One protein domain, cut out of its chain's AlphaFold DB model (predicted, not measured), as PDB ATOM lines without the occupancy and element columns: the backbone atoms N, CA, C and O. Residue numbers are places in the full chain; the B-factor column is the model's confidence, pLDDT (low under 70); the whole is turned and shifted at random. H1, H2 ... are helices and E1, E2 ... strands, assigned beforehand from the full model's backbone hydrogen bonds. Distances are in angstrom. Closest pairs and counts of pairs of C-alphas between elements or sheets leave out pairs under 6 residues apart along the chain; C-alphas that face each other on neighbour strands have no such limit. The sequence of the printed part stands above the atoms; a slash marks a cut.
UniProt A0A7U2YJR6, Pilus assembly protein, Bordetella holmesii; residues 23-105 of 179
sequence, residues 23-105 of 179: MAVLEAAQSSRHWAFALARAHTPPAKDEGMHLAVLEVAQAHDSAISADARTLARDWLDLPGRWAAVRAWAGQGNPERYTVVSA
ATOM      1  N   MET A  23     342.180 417.662 385.623       86.38
ATOM      2  CA  MET A  23     342.925 417.208 386.800       86.38
ATOM      3  C   MET A  23     344.140 418.097 387.065       86.38
ATOM      4  O   MET A  23     344.261 418.629 388.165       86.38
ATOM      5  N   ALA A  24     344.936 418.399 386.033       84.38
ATOM      6  CA  ALA A  24     346.080 419.306 386.146       84.38
ATOM      7  C   ALA A  24     345.674 420.704 386.651       84.38
ATOM      8  O   ALA A  24     346.369 421.311 387.463       84.38
ATOM      9  N   VAL A  25     344.510 421.214 386.224       84.06
ATOM     10  CA  VAL A  25     343.940 422.476 386.726       84.06
ATOM     11  C   VAL A  25     343.633 422.414 388.221       84.06
ATOM     12  O   VAL A  25     343.856 423.400 388.930       84.06
ATOM     13  N   LEU A  26     343.041 421.312 388.684       87.00
ATOM     14  CA  LEU A  26     342.646 421.140 390.081       87.00
ATOM     15  C   LEU A  26     343.876 420.994 390.974       87.00
ATOM     16  O   LEU A  26     343.957 421.677 391.994       87.00
ATOM     17  N   GLU A  27     344.853 420.195 390.550       86.69
ATOM     18  CA  GLU A  27     346.136 420.016 391.234       86.69
ATOM     19  C   GLU A  27     346.912 421.336 391.307       86.69
ATOM     20  O   GLU A  27     347.353 421.741 392.383       86.69
ATOM     21  N   ALA A  28     346.963 422.101 390.210       85.38
ATOM     22  CA  ALA A  28     347.530 423.450 390.204       85.38
ATOM     23  C   ALA A  28     346.830 424.390 391.179       85.38
ATOM     24  O   ALA A  28     347.495 425.126 391.905       85.38
ATOM     25  N   ALA A  29     345.498 424.361 391.234       82.31
ATOM     26  CA  ALA A  29     344.741 425.204 392.151       82.31
ATOM     27  C   ALA A  29     344.949 424.809 393.622       82.31
ATOM     28  O   ALA A  29     344.960 425.680 394.496       82.31
ATOM     29  N   GLN A  30     345.087 423.516 393.918       87.75
ATOM     30  CA  GLN A  30     345.356 423.034 395.272       87.75
ATOM     31  C   GLN A  30     346.780 423.379 395.709       87.75
ATOM     32  O   GLN A  30     346.951 423.968 396.778       87.75
ATOM     33  N   SER A  31     347.775 423.110 394.860       87.25
ATOM     34  CA  SER A  31     349.185 423.381 395.152       87.25
ATOM     35  C   SER A  31     349.459 424.884 395.290       87.25
ATOM     36  O   SER A  31     350.053 425.315 396.282       87.25
ATOM     37  N   SER A  32     348.917 425.727 394.395       84.50
ATOM     38  CA  SER A  32     349.071 427.186 394.496       84.50
ATOM     39  C   SER A  32     348.485 427.741 395.795       84.50
ATOM     40  O   SER A  32     349.086 428.612 396.420       84.50
ATOM     41  N   ARG A  33     347.324 427.232 396.237       83.38
ATOM     42  CA  ARG A  33     346.696 427.639 397.503       83.38
ATOM     43  C   ARG A  33     347.496 427.171 398.703       83.38
ATOM     44  O   ARG A  33     347.769 427.985 399.584       83.38
ATOM     45  N   HIS A  34     347.866 425.893 398.737       86.50
ATOM     46  CA  HIS A  34     348.648 425.316 399.826       86.50
ATOM     47  C   HIS A  34     349.925 426.129 400.064       86.50
ATOM     48  O   HIS A  34     350.154 426.622 401.171       86.50
ATOM     49  N   TRP A  35     350.687 426.378 398.998       87.81
ATOM     50  CA  TRP A  35     351.944 427.111 399.086       87.81
ATOM     51  C   TRP A  35     351.774 428.612 399.277       87.81
ATOM     52  O   TRP A  35     352.591 429.208 399.972       87.81
ATOM     53  N   ALA A  36     350.707 429.239 398.772       82.50
ATOM     54  CA  ALA A  36     350.408 430.629 399.120       82.50
ATOM     55  C   ALA A  36     350.126 430.784 400.626       82.50
ATOM     56  O   ALA A  36     350.602 431.732 401.250       82.50
ATOM     57  N   PHE A  37     349.424 429.832 401.249       79.94
ATOM     58  CA  PHE A  37     349.224 429.829 402.701       79.94
ATOM     59  C   PHE A  37     350.502 429.495 403.481       79.94
ATOM     60  O   PHE A  37     350.738 430.096 404.530       79.94
ATOM     61  N   ALA A  38     351.334 428.576 402.990       82.69
ATOM     62  CA  ALA A  38     352.621 428.251 403.605       82.69
ATOM     63  C   ALA A  38     353.583 429.454 403.552       82.69
ATOM     64  O   ALA A  38     354.135 429.853 404.580       82.69
ATOM     65  N   LEU A  39     353.678 430.114 402.394       81.06
ATOM     66  CA  LEU A  39     354.433 431.352 402.189       81.06
ATOM     67  C   LEU A  39     353.912 432.487 403.075       81.06
ATOM     68  O   LEU A  39     354.702 433.206 403.687       81.06
ATOM     69  N   ALA A  40     352.593 432.593 403.261       74.00
ATOM     70  CA  ALA A  40     352.005 433.539 404.208       74.00
ATOM     71  C   ALA A  40     352.390 433.261 405.677       74.00
ATOM     72  O   ALA A  40     352.377 434.181 406.499       74.00
ATOM     73  N   ARG A  41     352.759 432.016 406.009       73.81
ATOM     74  CA  ARG A  41     353.304 431.583 407.310       73.81
ATOM     75  C   ARG A  41     354.839 431.559 407.337       73.81
ATOM     76  O   ARG A  41     355.402 430.888 408.195       73.81
ATOM     77  N   ALA A  42     355.505 432.252 406.412       77.44
ATOM     78  CA  ALA A  42     356.963 432.314 406.282       77.44
ATOM     79  C   ALA A  42     357.657 430.974 405.948       77.44
ATOM     80  O   ALA A  42     358.833 430.799 406.258       77.44
ATOM     81  N   HIS A  43     356.958 430.043 405.292       78.62
ATOM     82  CA  HIS A  43     357.572 428.840 404.719       78.62
ATOM     83  C   HIS A  43     357.900 429.075 403.242       78.62
ATOM     84  O   HIS A  43     357.077 429.590 402.490       78.62
ATOM     85  N   THR A  44     359.095 428.697 402.802       83.06
ATOM     86  CA  THR A  44     359.520 428.872 401.408       83.06
ATOM     87  C   THR A  44     359.042 427.710 400.536       83.06
ATOM     88  O   THR A  44     359.339 426.563 400.880       83.06
ATOM     89  N   PRO A  45     358.342 427.968 399.416       85.19
ATOM     90  CA  PRO A  45     357.955 426.912 398.492       85.19
ATOM     91  C   PRO A  45     359.165 426.305 397.771       85.19
ATOM     92  O   PRO A  45     360.094 427.036 397.415       85.19
ATOM     93  N   PRO A  46     359.166 424.981 397.532       87.12
ATOM     94  CA  PRO A  46     360.132 424.335 396.658       87.12
ATOM     95  C   PRO A  46     359.870 424.740 395.203       87.12
ATOM     96  O   PRO A  46     358.776 425.174 394.858       87.12
ATOM     97  N   ALA A  47     360.852 424.553 394.318       86.25
ATOM     98  CA  ALA A  47     360.674 424.813 392.882       86.25
ATOM     99  C   ALA A  47     359.699 423.827 392.205       86.25
ATOM    100  O   ALA A  47     359.148 424.121 391.141       86.25
ATOM    101  N   LYS A  48     359.505 422.647 392.807       87.25
ATOM    102  CA  LYS A  48     358.598 421.606 392.333       87.25
ATOM    103  C   LYS A  48     357.979 420.861 393.515       87.25
ATOM    104  O   LYS A  48     358.699 420.530 394.455       87.25
ATOM    105  N   ASP A  49     356.687 420.577 393.435       84.56
ATOM    106  CA  ASP A  49     355.915 419.835 394.434       84.56
ATOM    107  C   ASP A  49     354.960 418.863 393.735       84.56
ATOM    108  O   ASP A  49     354.210 419.276 392.860       84.56
ATOM    109  N   GLU A  50     355.042 417.567 394.046       82.69
ATOM    110  CA  GLU A  50     354.197 416.505 393.456       82.69
ATOM    111  C   GLU A  50     354.034 416.552 391.917       82.69
ATOM    112  O   GLU A  50     352.988 416.232 391.368       82.69
ATOM    113  N   GLY A  51     355.078 416.951 391.182       81.25
ATOM    114  CA  GLY A  51     355.004 417.080 389.716       81.25
ATOM    115  C   GLY A  51     354.688 418.494 389.220       81.25
ATOM    116  O   GLY A  51     354.994 418.801 388.068       81.25
ATOM    117  N   MET A  52     354.208 419.374 390.095       86.31
ATOM    118  CA  MET A  52     353.853 420.762 389.811       86.31
ATOM    119  C   MET A  52     355.037 421.697 389.996       86.31
ATOM    120  O   MET A  52     355.683 421.708 391.038       86.31
ATOM    121  N   HIS A  53     355.308 422.522 388.995       88.75
ATOM    122  CA  HIS A  53     356.262 423.614 389.108       88.75
ATOM    123  C   HIS A  53     355.646 424.771 389.884       88.75
ATOM    124  O   HIS A  53     354.478 425.105 389.676       88.75
ATOM    125  N   LEU A  54     356.441 425.384 390.757       87.06
ATOM    126  CA  LEU A  54     356.019 426.474 391.625       87.06
ATOM    127  C   LEU A  54     356.911 427.694 391.421       87.06
ATOM    128  O   LEU A  54     358.134 427.582 391.327       87.06
ATOM    129  N   ALA A  55     356.299 428.874 391.402       87.69
ATOM    130  CA  ALA A  55     357.019 430.141 391.395       87.69
ATOM    131  C   ALA A  55     356.373 431.131 392.363       87.69
ATOM    132  O   ALA A  55     355.153 431.309 392.368       87.69
ATOM    133  N   VAL A  56     357.201 431.797 393.167       82.88
ATOM    134  CA  VAL A  56     356.770 432.940 393.977       82.88
ATOM    135  C   VAL A  56     356.692 434.161 393.072       82.88
ATOM    136  O   VAL A  56     357.616 434.432 392.310       82.88
ATOM    137  N   LEU A  57     355.581 434.886 393.143       77.12
ATOM    138  CA  LEU A  57     355.355 436.095 392.362       77.12
ATOM    139  C   LEU A  57     355.524 437.336 393.233       77.12
ATOM    140  O   LEU A  57     355.134 437.351 394.402       77.12
ATOM    141  N   GLU A  58     356.026 438.412 392.633       65.12
ATOM    142  CA  GLU A  58     355.901 439.739 393.225       65.12
ATOM    143  C   GLU A  58     354.467 440.260 393.052       65.12
ATOM    144  O   GLU A  58     353.860 440.165 391.985       65.12
ATOM    145  N   VAL A  59     353.926 440.847 394.118       57.75
ATOM    146  CA  VAL A  59     352.529 441.316 394.243       57.75
ATOM    147  C   VAL A  59     352.114 442.258 393.115       57.75
ATOM    148  O   VAL A  59     350.963 442.248 392.687       57.75
ATOM    149  N   ALA A  60     353.063 443.039 392.590       55.16
ATOM    150  CA  ALA A  60     352.835 443.972 391.492       55.16
ATOM    151  C   ALA A  60     352.373 443.286 390.191       55.16
ATOM    152  O   ALA A  60     351.795 443.940 389.324       55.16
ATOM    153  N   GLN A  61     352.576 441.976 390.044       51.41
ATOM    154  CA  GLN A  61     352.174 441.221 388.854       51.41
ATOM    155  C   GLN A  61     350.800 440.545 388.987       51.41
ATOM    156  O   GLN A  61     350.296 440.005 388.007       51.41
ATOM    157  N   ALA A  62     350.166 440.594 390.162       52.44
ATOM    158  CA  ALA A  62     348.874 439.967 390.421       52.44
ATOM    159  C   ALA A  62     347.779 441.020 390.640       52.44
ATOM    160  O   ALA A  62     347.279 441.210 391.748       52.44
ATOM    161  N   HIS A  63     347.424 441.741 389.577       52.50
ATOM    162  CA  HIS A  63     346.372 442.752 389.632       52.50
ATOM    163  C   HIS A  63     345.051 442.212 389.083       52.50
ATOM    164  O   HIS A  63     344.973 441.802 387.929       52.50
ATOM    165  N   ASP A  64     344.001 442.287 389.902       47.50
ATOM    166  CA  ASP A  64     342.620 442.157 389.444       47.50
ATOM    167  C   ASP A  64     342.143 443.520 388.913       47.50
ATOM    168  O   ASP A  64     342.060 444.512 389.653       47.50
ATOM    169  N   SER A  65     341.902 443.597 387.604       52.44
ATOM    170  CA  SER A  65     341.458 444.816 386.922       52.44
ATOM    171  C   SER A  65     339.978 445.132 387.153       52.44
ATOM    172  O   SER A  65     339.535 446.211 386.768       52.44
ATOM    173  N   ALA A  66     339.210 444.228 387.776       46.06
ATOM    174  CA  ALA A  66     337.777 444.407 388.016       46.06
ATOM    175  C   ALA A  66     337.448 445.334 389.205       46.06
ATOM    176  O   ALA A  66     336.293 445.714 389.389       46.06
ATOM    177  N   ILE A  67     338.443 445.712 390.016       50.06
ATOM    178  CA  ILE A  67     338.245 446.514 391.231       50.06
ATOM    179  C   ILE A  67     338.691 447.962 390.989       50.06
ATOM    180  O   ILE A  67     339.824 448.217 390.570       50.06
ATOM    181  N   SER A  68     337.816 448.926 391.299       54.06
ATOM    182  CA  SER A  68     338.124 450.358 391.191       54.06
ATOM    183  C   SER A  68     339.290 450.772 392.102       54.06
ATOM    184  O   SER A  68     339.584 450.135 393.118       54.06
ATOM    185  N   ALA A  69     339.984 451.858 391.749       58.97
ATOM    186  CA  ALA A  69     341.117 452.362 392.529       58.97
ATOM    187  C   ALA A  69     340.728 452.695 393.982       58.97
ATOM    188  O   ALA A  69     341.450 452.315 394.904       58.97
ATOM    189  N   ASP A  70     339.556 453.297 394.184       55.25
ATOM    190  CA  ASP A  70     339.049 453.672 395.506       55.25
ATOM    191  C   ASP A  70     338.683 452.451 396.351       55.25
ATOM    192  O   ASP A  70     339.029 452.395 397.529       55.25
ATOM    193  N   ALA A  71     338.080 451.423 395.746       51.41
ATOM    194  CA  ALA A  71     337.789 450.167 396.434       51.41
ATOM    195  C   ALA A  71     339.075 449.435 396.852       51.41
ATOM    196  O   ALA A  71     339.126 448.853 397.933       51.41
ATOM    197  N   ARG A  72     340.152 449.523 396.057       61.28
ATOM    198  CA  ARG A  72     341.474 448.990 396.435       61.28
ATOM    199  C   ARG A  72     342.132 449.781 397.558       61.28
ATOM    200  O   ARG A  72     342.844 449.195 398.368       61.28
ATOM    201  N   THR A  73     341.955 451.098 397.604       61.50
ATOM    202  CA  THR A  73     342.470 451.942 398.696       61.50
ATOM    203  C   THR A  73     341.699 451.681 399.984       61.50
ATOM    204  O   THR A  73     342.311 451.386 401.002       61.50
ATOM    205  N   LEU A  74     340.367 451.637 399.911       56.47
ATOM    206  CA  LEU A  74     339.510 451.281 401.037       56.47
ATOM    207  C   LEU A  74     339.808 449.869 401.555       56.47
ATOM    208  O   LEU A  74     339.920 449.683 402.759       56.47
ATOM    209  N   ALA A  75     339.977 448.879 400.672       59.28
ATOM    210  CA  ALA A  75     340.327 447.519 401.072       59.28
ATOM    211  C   ALA A  75     341.711 447.451 401.733       59.28
ATOM    212  O   ALA A  75     341.855 446.768 402.742       59.28
ATOM    213  N   ARG A  76     342.711 448.181 401.216       60.62
ATOM    214  CA  ARG A  76     344.043 448.288 401.839       60.62
ATOM    215  C   ARG A  76     343.980 448.919 403.229       60.62
ATOM    216  O   ARG A  76     344.544 448.348 404.159       60.62
ATOM    217  N   ASP A  77     343.245 450.017 403.373       56.09
ATOM    218  CA  ASP A  77     343.112 450.764 404.631       56.09
ATOM    219  C   ASP A  77     342.207 450.063 405.657       56.09
ATOM    220  O   ASP A  77     342.375 450.224 406.867       56.09
ATOM    221  N   TRP A  78     341.225 449.286 405.197       56.31
ATOM    222  CA  TRP A  78     340.303 448.556 406.065       56.31
ATOM    223  C   TRP A  78     340.887 447.235 406.558       56.31
ATOM    224  O   TRP A  78     340.745 446.904 407.734       56.31
ATOM    225  N   LEU A  79     341.562 446.494 405.679       57.69
ATOM    226  CA  LEU A  79     342.160 445.206 406.021       57.69
ATOM    227  C   LEU A  79     343.564 445.348 406.632       57.69
ATOM    228  O   LEU A  79     344.148 444.321 406.975       57.69
ATOM    229  N   ASP A  80     344.094 446.580 406.760       55.94
ATOM    230  CA  ASP A  80     345.478 446.857 407.186       55.94
ATOM    231  C   ASP A  80     346.430 445.883 406.481       55.94
ATOM    232  O   ASP A  80     347.192 445.150 407.120       55.94
ATOM    233  N   LEU A  81     346.235 445.748 405.154       53.56
ATOM    234  CA  LEU A  81     346.856 444.672 404.388       53.56
ATOM    235  C   LEU A  81     348.360 444.813 404.581       53.56
ATOM    236  O   LEU A  81     348.922 445.842 404.198       53.56
ATOM    237  N   PRO A  82     349.018 443.822 405.200       54.03
ATOM    238  CA  PRO A  82     350.429 443.936 405.491       54.03
ATOM    239  C   PRO A  82     351.186 444.176 404.185       54.03
ATOM    240  O   PRO A  82     350.819 443.648 403.136       54.03
ATOM    241  N   GLY A  83     352.295 444.919 404.251       54.06
ATOM    242  CA  GLY A  83     353.166 445.143 403.089       54.06
ATOM    243  C   GLY A  83     353.747 443.856 402.483       54.06
ATOM    244  O   GLY A  83     354.367 443.900 401.426       54.06
ATOM    245  N   ARG A  84     353.535 442.702 403.131       59.16
ATOM    246  CA  ARG A  84     353.913 441.379 402.640       59.16
ATOM    247  C   ARG A  84     352.691 440.624 402.122       59.16
ATOM    248  O   ARG A  84     351.700 440.421 402.824       59.16
ATOM    249  N   TRP A  85     352.810 440.135 400.903       70.50
ATOM    250  CA  TRP A  85     351.837 439.244 400.299       70.50
ATOM    251  C   TRP A  85     352.539 437.967 399.886       70.50
ATOM    252  O   TRP A  85     353.710 437.978 399.514       70.50
ATOM    253  N   ALA A  86     351.801 436.873 399.954       75.19
ATOM    254  CA  ALA A  86     352.233 435.590 399.455       75.19
ATOM    255  C   ALA A  86     351.504 435.333 398.140       75.19
ATOM    256  O   ALA A  86     350.300 435.078 398.136       75.19
ATOM    257  N   ALA A  87     352.224 435.431 397.028       81.75
ATOM    258  CA  ALA A  87     351.698 435.096 395.716       81.75
ATOM    259  C   ALA A  87     352.463 433.895 395.164       81.75
ATOM    260  O   ALA A  87     353.692 433.911 395.100       81.75
ATOM    261  N   VAL A  88     351.733 432.847 394.789       83.12
ATOM    262  CA  VAL A  88     352.300 431.608 394.251       83.12
ATOM    263  C   VAL A  88     351.591 431.243 392.955       83.12
ATOM    264  O   VAL A  88     350.360 431.294 392.856       83.12
ATOM    265  N   ARG A  89     352.393 430.868 391.961       88.00
ATOM    266  CA  ARG A  89     351.976 430.275 390.693       88.00
ATOM    267  C   ARG A  89     352.283 428.782 390.704       88.00
ATOM    268  O   ARG A  89     353.373 428.415 391.134       88.00
ATOM    269  N   ALA A  90     351.368 427.961 390.190       88.75
ATOM    270  CA  ALA A  90     351.566 426.525 389.993       88.75
ATOM    271  C   ALA A  90     351.168 426.076 388.574       88.75
ATOM    272  O   ALA A  90     350.152 426.544 388.047       88.75
ATOM    273  N   TRP A  91     351.943 425.170 387.964       90.44
ATOM    274  CA  TRP A  91     351.642 424.573 386.649       90.44
ATOM    275  C   TRP A  91     352.292 423.191 386.449       90.44
ATOM    276  O   TRP A  91     353.342 422.901 387.016       90.44
ATOM    277  N   ALA A  92     351.665 422.331 385.638       85.81
ATOM    278  CA  ALA A  92     352.084 420.932 385.450       85.81
ATOM    279  C   ALA A  92     353.151 420.735 384.352       85.81
ATOM    280  O   ALA A  92     353.734 419.663 384.230       85.81
ATOM    281  N   GLY A  93     353.400 421.751 383.519       80.50
ATOM    282  CA  GLY A  93     354.340 421.688 382.393       80.50
ATOM    283  C   GLY A  93     353.939 422.607 381.238       80.50
ATOM    284  O   GLY A  93     352.958 423.342 381.336       80.50
ATOM    285  N   GLN A  94     354.697 422.585 380.142       76.88
ATOM    286  CA  GLN A  94     354.447 423.440 378.978       76.88
ATOM    287  C   GLN A  94     353.100 423.104 378.314       76.88
ATOM    288  O   GLN A  94     352.806 421.940 378.065       76.88
ATOM    289  N   GLY A  95     352.282 424.125 378.032       75.31
ATOM    290  CA  GLY A  95     350.959 423.960 377.413       75.31
ATOM    291  C   GLY A  95     349.833 423.573 378.378       75.31
ATOM    292  O   GLY A  95     348.672 423.574 377.974       75.31
ATOM    293  N   ASN A  96     350.147 423.305 379.650       79.19
ATOM    294  CA  ASN A  96     349.143 423.059 380.679       79.19
ATOM    295  C   ASN A  96     348.650 424.369 381.314       79.19
ATOM    296  O   ASN A  96     349.410 425.330 381.440       79.19
ATOM    297  N   PRO A  97     347.384 424.414 381.747       78.62
ATOM    298  CA  PRO A  97     346.812 425.587 382.391       78.62
ATOM    299  C   PRO A  97     347.514 425.922 383.714       78.62
ATOM    300  O   PRO A  97     347.734 425.061 384.567       78.62
ATOM    301  N   GLU A  98     347.823 427.206 383.894       84.38
ATOM    302  CA  GLU A  98     348.487 427.735 385.086       84.38
ATOM    303  C   GLU A  98     347.472 428.278 386.101       84.38
ATOM    304  O   GLU A  98     346.418 428.819 385.740       84.38
ATOM    305  N   ARG A  99     347.801 428.190 387.393       83.69
ATOM    306  CA  ARG A  99     346.996 428.771 388.474       83.69
ATOM    307  C   ARG A  99     347.800 429.717 389.344       83.69
ATOM    308  O   ARG A  99     348.958 429.473 389.665       83.69
ATOM    309  N   TYR A 100     347.125 430.789 389.743       82.25
ATOM    310  CA  TYR A 100     347.667 431.894 390.519       82.25
ATOM    311  C   TYR A 100     346.865 432.001 391.806       82.25
ATOM    312  O   TYR A 100     345.632 431.974 391.787       82.25
ATOM    313  N   THR A 101     347.539 432.100 392.945       80.12
ATOM    314  CA  THR A 101     346.885 432.387 394.220       80.12
ATOM    315  C   THR A 101     347.657 433.462 394.952       80.12
ATOM    316  O   THR A 101     348.871 433.366 395.108       80.12
ATOM    317  N   VAL A 102     346.928 434.480 395.404       76.69
ATOM    318  CA  VAL A 102     347.466 435.593 396.179       76.69
ATOM    319  C   VAL A 102     346.760 435.637 397.519       76.69
ATOM    320  O   VAL A 102     345.533 435.663 397.587       76.69
ATOM    321  N   VAL A 103     347.548 435.627 398.586       70.44
ATOM    322  CA  VAL A 103     347.085 435.680 399.969       70.44
ATOM    323  C   VAL A 103     347.786 436.843 400.661       70.44
ATOM    324  O   VAL A 103     349.003 437.005 400.563       70.44
ATOM    325  N   SER A 104     347.028 437.658 401.390       66.75
ATOM    326  CA  SER A 104     347.606 438.678 402.262       66.75
ATOM    327  C   SER A 104     348.258 438.007 403.477       66.75
ATOM    328  O   SER A 104     347.619 437.292 404.256       66.75
ATOM    329  N   ALA A 105     349.569 438.186 403.638       58.94
ATOM    330  CA  ALA A 105     350.344 437.433 404.617       58.94
ATOM    331  C   ALA A 105     350.386 438.160 405.966       58.94
ATOM    332  O   ALA A 105     351.103 439.137 406.136       58.94
TER     333      ALA A 105
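Overview. This is residues 23 to 105 of the 179 residues of the protein "Pilus assembly protein" of Bordetella holmesii (UniProt A0A7U2YJR6). H1 packs along one face of the antiparallel sheet E1 E2 E3, in two layers, while residues 73 to 78 of H2 stick out. The printed part has 83 residues, mixed helices and strands, ordered H1 E1 H2 E2 E3. It is only just compact, close to loose: radius of gyration of the C-alphas 13.7 A, spans 39 by 27 by 18 A.

Arrangement. Find H1, residues 23 to 40, over E2, residues 85 to 91: their closest C-alphas, 28 and 90, are 5.1 A apart. E1, residues 52 to 57, and E2 have N 55 and O 89 within hydrogen-bond range at 3.0 A; the hairpin E2 and E3, residues 99 to 104, has N 88 and O 101 at 2.9 A. H2, residues 69 to 79, is apart from H1; in both, every O i to N i+4 pair is within range.

Along the chain. Find C-alpha 23 at (342.925, 417.208, 386.800); H1 runs 25.5 A. E3 ends at C-alpha 104, (347.606, 438.678, 402.262).

Size, cuts and confidence. The printed part has no cut; pLDDT is under 70 at residues 58 to 84 and 104 to 105.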